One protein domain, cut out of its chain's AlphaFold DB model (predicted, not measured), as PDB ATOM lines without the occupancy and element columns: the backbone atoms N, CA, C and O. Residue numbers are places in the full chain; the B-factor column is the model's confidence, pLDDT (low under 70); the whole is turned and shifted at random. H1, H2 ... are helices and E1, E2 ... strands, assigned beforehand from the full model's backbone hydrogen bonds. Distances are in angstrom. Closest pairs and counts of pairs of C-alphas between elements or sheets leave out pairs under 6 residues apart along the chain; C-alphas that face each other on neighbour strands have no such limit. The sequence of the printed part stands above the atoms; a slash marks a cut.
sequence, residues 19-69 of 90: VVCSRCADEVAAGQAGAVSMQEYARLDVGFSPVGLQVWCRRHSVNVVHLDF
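What this domain is: This is residues 19 to 69 of the 90 residues of an uncharacterized protein of Myxococcales bacterium (UniProt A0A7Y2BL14). What is the shape? It is a rod, 37 by 15 by 15 A, with an antiparallel sheet of three strands at one end and two short helices at the other. What makes it? The 51 printed residues hold H1, H2, E1, E2 and E3 in that order; E1 - E2 - E3 is a meander, each strand the antiparallel neighbour of the one before. The class is mixed, and the whole only just loose, close to compact, with radius of gyration 11.9 A.

How they stand to each other: How do the helices stand? H1, residues 22 to 29, touches H2, residues 38 to 41; the closest C-alphas, of Val 28 and Met 38, are 7.1 A apart. Every O i to N i+4 pair in H1 is within hydrogen-bond range; H2 is too short for one. How do the strands pair? E1, residues 44 to 48, and E2, residues 52 to 57, form a hairpin, with N 45 and O 56 at 2.9 A. E2 and E3, residues 62 to 68, form another, with N 55 and O 65 at 2.8 A. H1 only grazes the sheet, with residues 22 to 24.

Where its parts are: Where does H1 begin? C-alpha 22 is at (37.970, 120.849, 16.800). Where does E3 end? It runs 17.2 A to C-alpha 68 at (27.794, 115.695, 0.049).

The domain as a whole: How far does it reach? The farthest C-alphas, of Ala 35 and Pro 50, are 37.3 A apart. Is it whole? The printed part has no cut and no long link, and no printed residue is under 70 in pLDDT.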
ATOM      1  N   VAL A  19      38.262 111.356  12.479       92.75
ATOM      2  CA  VAL A  19      37.401 112.508  12.186       92.75
ATOM      3  C   VAL A  19      36.747 112.954  13.489       92.75
ATOM      4  O   VAL A  19      35.970 112.206  14.066       92.75
ATOM      5  N   VAL A  20      37.068 114.151  13.974       95.06
ATOM      6  CA  VAL A  20      36.616 114.680  15.276       95.06
ATOM      7  C   VAL A  20      36.293 116.167  15.160       95.06
ATOM      8  O   VAL A  20      36.800 116.839  14.263       95.06
ATOM      9  N   CYS A  21      35.465 116.710  16.060       97.06
ATOM     10  CA  CYS A  21      35.307 118.164  16.132       97.06
ATOM     11  C   CYS A  21      36.585 118.813  16.687       97.06
ATOM     12  O   CYS A  21      37.303 118.211  17.488       97.06
ATOM     13  N   SER A  22      36.824 120.072  16.311       95.31
ATOM     14  CA  SER A  22      37.970 120.849  16.800       95.31
ATOM     15  C   SER A  22      38.008 120.932  18.324       95.31
ATOM     16  O   SER A  22      39.056 120.733  18.918       95.31
ATOM     17  N   ARG A  23      36.850 121.096  18.973       96.38
ATOM     18  CA  ARG A  23      36.761 121.191  20.437       96.38
ATOM     19  C   ARG A  23      37.249 119.931  21.150       96.38
ATOM     20  O   ARG A  23      37.980 120.043  22.123       96.38
ATOM     21  N   CYS A  24      36.903 118.740  20.654       95.44
ATOM     22  CA  CYS A  24      37.449 117.502  21.213       95.44
ATOM     23  C   CYS A  24      38.970 117.437  21.050       95.44
ATOM     24  O   CYS A  24      39.652 116.957  21.950       95.44
ATOM     25  N   ALA A  25      39.494 117.883  19.907       93.44
ATOM     26  CA  ALA A  25      40.932 117.900  19.669       93.44
ATOM     27  C   ALA A  25      41.646 118.873  20.622       93.44
ATOM     28  O   ALA A  25      42.641 118.491  21.232       93.44
ATOM     29  N   ASP A  26      41.095 120.072  20.809       94.31
ATOM     30  CA  ASP A  26      41.634 121.092  21.713       94.31
ATOM     31  C   ASP A  26      41.629 120.612  23.171       94.31
ATOM     32  O   ASP A  26      42.632 120.739  23.869       94.31
ATOM     33  N   GLU A  27      40.534 119.996  23.628       94.56
ATOM     34  CA  GLU A  27      40.406 119.471  24.996       94.56
ATOM     35  C   GLU A  27      41.412 118.349  25.282       94.56
ATOM     36  O   GLU A  27      42.018 118.293  26.357       94.56
ATOM     37  N   VAL A  28      41.625 117.452  24.317       90.94
ATOM     38  CA  VAL A  28      42.607 116.369  24.452       90.94
ATOM     39  C   VAL A  28      44.029 116.924  24.410       90.94
ATOM     40  O   VAL A  28      44.847 116.547  25.248       90.94
ATOM     41  N   ALA A  29      44.317 117.865  23.507       89.38
ATOM     42  CA  ALA A  29      45.614 118.536  23.438       89.38
ATOM     43  C   ALA A  29      45.929 119.330  24.719       89.38
ATOM     44  O   ALA A  29      47.079 119.371  25.152       89.38
ATOM     45  N   ALA A  30      44.911 119.904  25.362       91.31
ATOM     46  CA  ALA A  30      45.019 120.593  26.645       91.31
ATOM     47  C   ALA A  30      45.104 119.641  27.858       91.31
ATOM     48  O   ALA A  30      45.163 120.106  28.996       91.31
ATOM     49  N   GLY A  31      45.081 118.319  27.649       88.75
ATOM     50  CA  GLY A  31      45.137 117.318  28.720       88.75
ATOM     51  C   GLY A  31      43.849 117.191  29.543       88.75
ATOM     52  O   GLY A  31      43.833 116.505  30.562       88.75
ATOM     53  N   GLN A  32      42.747 117.806  29.107       87.31
ATOM     54  CA  GLN A  32      41.456 117.796  29.811       87.31
ATOM     55  C   GLN A  32      40.701 116.469  29.640       87.31
ATOM     56  O   GLN A  32      39.708 116.213  30.320       87.31
ATOM     57  N   ALA A  33      41.162 115.623  28.721       80.12
ATOM     58  CA  ALA A  33      40.570 114.328  28.428       80.12
ATOM     59  C   ALA A  33      41.018 113.195  29.361       80.12
ATOM     60  O   ALA A  33      40.370 112.151  29.393       80.12
ATOM     61  N   GLY A  34      42.090 113.386  30.134       84.12
ATOM     62  CA  GLY A  34      42.748 112.290  30.844       84.12
ATOM     63  C   GLY A  34      43.473 111.333  29.887       84.12
ATOM     64  O   GLY A  34      43.749 111.671  28.738       84.12
ATOM     65  N   ALA A  35      43.795 110.129  30.367       81.56
ATOM     66  CA  ALA A  35      44.545 109.114  29.618       81.56
ATOM     67  C   ALA A  35      43.657 108.293  28.657       81.56
ATOM     68  O   ALA A  35      43.693 107.066  28.674       81.56
ATOM     69  N   VAL A  36      42.839 108.963  27.843       85.31
ATOM     70  CA  VAL A  36      41.973 108.319  26.840       85.31
ATOM     71  C   VAL A  36      42.395 108.715  25.429       85.31
ATOM     72  O   VAL A  36      42.906 109.810  25.192       85.31
ATOM     73  N   SER A  37      42.171 107.823  24.467       85.31
ATOM     74  CA  SER A  37      42.448 108.121  23.058       85.31
ATOM     75  C   SER A  37      41.431 109.114  22.478       85.31
ATOM     76  O   SER A  37      40.302 109.208  22.955       85.31
ATOM     77  N   MET A  38      41.774 109.802  21.379       88.00
ATOM     78  CA  MET A  38      40.818 110.655  20.646       88.00
ATOM     79  C   MET A  38      39.538 109.911  20.241       88.00
ATOM     80  O   MET A  38      38.457 110.494  20.258       88.00
ATOM     81  N   GLN A  39      39.672 108.637  19.859       85.88
ATOM     82  CA  GLN A  39      38.563 107.793  19.404       85.88
ATOM     83  C   GLN A  39      37.598 107.467  20.546       85.88
ATOM     84  O   GLN A  39      36.394 107.391  20.337       85.88
ATOM     85  N   GLU A  40      38.131 107.309  21.754       86.62
ATOM     86  CA  GLU A  40      37.348 107.081  22.967       86.62
ATOM     87  C   GLU A  40      36.763 108.387  23.522       86.62
ATOM     88  O   GLU A  40      35.629 108.427  24.001       86.62
ATOM     89  N   TYR A  41      37.522 109.481  23.428       90.88
ATOM     90  CA  TYR A  41      37.096 110.784  23.917       90.88
ATOM     91  C   TYR A  41      35.939 111.359  23.103       90.88
ATOM     92  O   TYR A  41      34.972 111.874  23.679       90.88
ATOM     93  N   ALA A  42      36.042 111.304  21.773       91.62
ATOM     94  CA  ALA A  42      35.035 111.824  20.867       91.62
ATOM     95  C   ALA A  42      33.805 110.910  20.858       91.62
ATOM     96  O   ALA A  42      33.884 109.727  20.546       91.62
ATOM     97  N   ARG A  43      32.627 111.473  21.158       94.81
ATOM     98  CA  ARG A  43      31.354 110.753  21.003       94.81
ATOM     99  C   ARG A  43      30.711 111.186  19.705       94.81
ATOM    100  O   ARG A  43      30.135 112.272  19.642       94.81
ATOM    101  N   LEU A  44      30.845 110.351  18.687       96.81
ATOM    102  CA  LEU A  44      30.356 110.642  17.348       96.81
ATOM    103  C   LEU A  44      29.084 109.850  17.061       96.81
ATOM    104  O   LEU A  44      28.970 108.691  17.465       96.81
ATOM    105  N   ASP A  45      28.158 110.489  16.360       97.44
ATOM    106  CA  ASP A  45      27.114 109.818  15.595       97.44
ATOM    107  C   ASP A  45      27.505 109.881  14.124       97.44
ATOM    108  O   ASP A  45      27.920 110.933  13.629       97.44
ATOM    109  N   VAL A  46      27.397 108.750  13.436       96.88
ATOM    110  CA  VAL A  46      27.722 108.621  12.016       96.88
ATOM    111  C   VAL A  46      26.511 108.027  11.319       96.88
ATOM    112  O   VAL A  46      26.042 106.956  11.703       96.88
ATOM    113  N   GLY A  47      25.992 108.714  10.307       95.56
ATOM    114  CA  GLY A  47      24.777 108.282   9.626       95.56
ATOM    115  C   GLY A  47      24.609 108.883   8.242       95.56
ATOM    116  O   GLY A  47      25.211 109.901   7.905       95.56
ATOM    117  N   PHE A  48      23.775 108.238   7.430       94.88
ATOM    118  CA  PHE A  48      23.344 108.805   6.158       94.88
ATOM    119  C   PHE A  48      22.253 109.856   6.383       94.88
ATOM    120  O   PHE A  48      21.386 109.725   7.242       94.88
ATOM    121  N   SER A  49      22.305 110.890   5.563       94.44
ATOM    122  CA  SER A  49      21.385 112.014   5.466       94.44
ATOM    123  C   SER A  49      20.941 112.144   4.001       94.44
ATOM    124  O   SER A  49      21.563 111.525   3.134       94.44
ATOM    125  N   PRO A  50      19.935 112.973   3.675       93.12
ATOM    126  CA  PRO A  50      19.488 113.147   2.288       93.12
ATOM    127  C   PRO A  50      20.590 113.561   1.297       93.12
ATOM    128  O   PRO A  50      20.478 113.281   0.110       93.12
ATOM    129  N   VAL A  51      21.646 114.219   1.784       92.00
ATOM    130  CA  VAL A  51      22.743 114.767   0.969       92.00
ATOM    131  C   VAL A  51      23.944 113.804   0.887       92.00
ATOM    132  O   VAL A  51      24.694 113.811  -0.085       92.00
ATOM    133  N   GLY A  52      24.115 112.924   1.879       95.38
ATOM    134  CA  GLY A  52      25.237 111.985   1.945       95.38
ATOM    135  C   GLY A  52      25.530 111.531   3.374       95.38
ATOM    136  O   GLY A  52      24.596 111.257   4.125       95.38
ATOM    137  N   LEU A  53      26.796 111.437   3.783       96.56
ATOM    138  CA  LEU A  53      27.181 110.966   5.124       96.56
ATOM    139  C   LEU A  53      27.440 112.138   6.076       96.56
ATOM    140  O   LEU A  53      28.240 113.022   5.781       96.56
ATOM    141  N   GLN A  54      26.813 112.116   7.246       97.50
ATOM    142  CA  GLN A  54      27.043 113.089   8.303       97.50
ATOM    143  C   GLN A  54      27.767 112.453   9.489       97.50
ATOM    144  O   GLN A  54      27.437 111.348   9.924       97.50
ATOM    145  N   VAL A  55      28.732 113.196  10.028       97.81
ATOM    146  CA  VAL A  55      29.374 112.930  11.313       97.81
ATOM    147  C   VAL A  55      29.055 114.085  12.253       97.81
ATOM    148  O   VAL A  55      29.366 115.247  11.976       97.81
ATOM    149  N   TRP A  56      28.450 113.758  13.386       98.00
ATOM    150  CA  TRP A  56      28.028 114.711  14.403       98.00
ATOM    151  C   TRP A  56      28.729 114.424  15.726       98.00
ATOM    152  O   TRP A  56      28.798 113.277  16.160       98.00
ATOM    153  N   CYS A  57      29.234 115.457  16.399       98.06
ATOM    154  CA  CYS A  57      29.807 115.307  17.729       98.06
ATOM    155  C   CYS A  57      28.725 115.516  18.786       98.06
ATOM    156  O   CYS A  57      28.249 116.634  18.994       98.06
ATOM    157  N   ARG A  58      28.386 114.451  19.516       97.31
ATOM    158  CA  ARG A  58      27.426 114.489  20.624       97.31
ATOM    159  C   ARG A  58      27.936 115.244  21.844       97.31
ATOM    160  O   ARG A  58      27.121 115.792  22.571       97.31
ATOM    161  N   ARG A  59      29.253 115.278  22.086       95.19
ATOM    162  CA  ARG A  59      29.810 115.974  23.263       95.19
ATOM    163  C   ARG A  59      29.610 117.475  23.195       95.19
ATOM    164  O   ARG A  59      29.261 118.086  24.196       95.19
ATOM    165  N   HIS A  60      29.842 118.050  22.022       97.38
ATOM    166  CA  HIS A  60      29.761 119.496  21.829       97.38
ATOM    167  C   HIS A  60      28.524 119.934  21.056       97.38
ATOM    168  O   HIS A  60      28.354 121.132  20.860       97.38
ATOM    169  N   SER A  61      27.686 118.990  20.621       97.56
ATOM    170  CA  SER A  61      26.490 119.249  19.812       97.56
ATOM    171  C   SER A  61      26.809 120.083  18.569       97.56
ATOM    172  O   SER A  61      26.169 121.097  18.302       97.56
ATOM    173  N   VAL A  62      27.826 119.658  17.813       97.94
ATOM    174  CA  VAL A  62      28.270 120.342  16.591       97.94
ATOM    175  C   VAL A  62      28.476 119.372  15.439       97.94
ATOM    176  O   VAL A  62      28.858 118.213  15.629       97.94
ATOM    177  N   ASN A  63      28.292 119.890  14.226       97.75
ATOM    178  CA  ASN A  63      28.653 119.192  13.004       97.75
ATOM    179  C   ASN A  63      30.174 119.010  12.934       97.75
ATOM    180  O   ASN A  63      30.918 119.974  13.116       97.75
ATOM    181  N   VAL A  64      30.629 117.788  12.651       97.38
ATOM    182  CA  VAL A  64      32.049 117.502  12.402       97.38
ATOM    183  C   VAL A  64      32.330 117.574  10.911       97.38
ATOM    184  O   VAL A  64      33.192 118.330  10.476       97.38
ATOM    185  N   VAL A  65      31.574 116.812  10.122       96.75
ATOM    186  CA  VAL A  65      31.632 116.846   8.662       96.75
ATOM    187  C   VAL A  65      30.299 116.388   8.086       96.75
ATOM    188  O   VAL A  65      29.640 115.503   8.631       96.75
ATOM    189  N   HIS A  66      29.917 116.989   6.965       96.62
ATOM    190  CA  HIS A  66      28.794 116.550   6.151       96.62
ATOM    191  C   HIS A  66      29.310 116.347   4.731       96.62
ATOM    192  O   HIS A  66      29.638 117.306   4.039       96.62
ATOM    193  N   LEU A  67      29.493 115.087   4.349       96.12
ATOM    194  CA  LEU A  67      29.955 114.711   3.023       96.12
ATOM    195  C   LEU A  67      28.756 114.713   2.082       96.12
ATOM    196  O   LEU A  67      27.863 113.879   2.225       96.12
ATOM    197  N   ASP A  68      28.759 115.647   1.139       95.81
ATOM    198  CA  ASP A  68      27.794 115.695   0.049       95.81
ATOM    199  C   ASP A  68      28.241 114.769  -1.079       95.81
ATOM    200  O   ASP A  68      29.368 114.853  -1.569       95.81
ATOM    201  N   PHE A  69      27.361 113.852  -1.468       95.00
ATOM    202  CA  PHE A  69      27.625 112.923  -2.560       95.00
ATOM    203  C   PHE A  69      27.109 113.430  -3.908       95.00
ATOM    204  O   PHE A  69      27.204 112.711  -4.896       95.00
TER     205      PHE A  69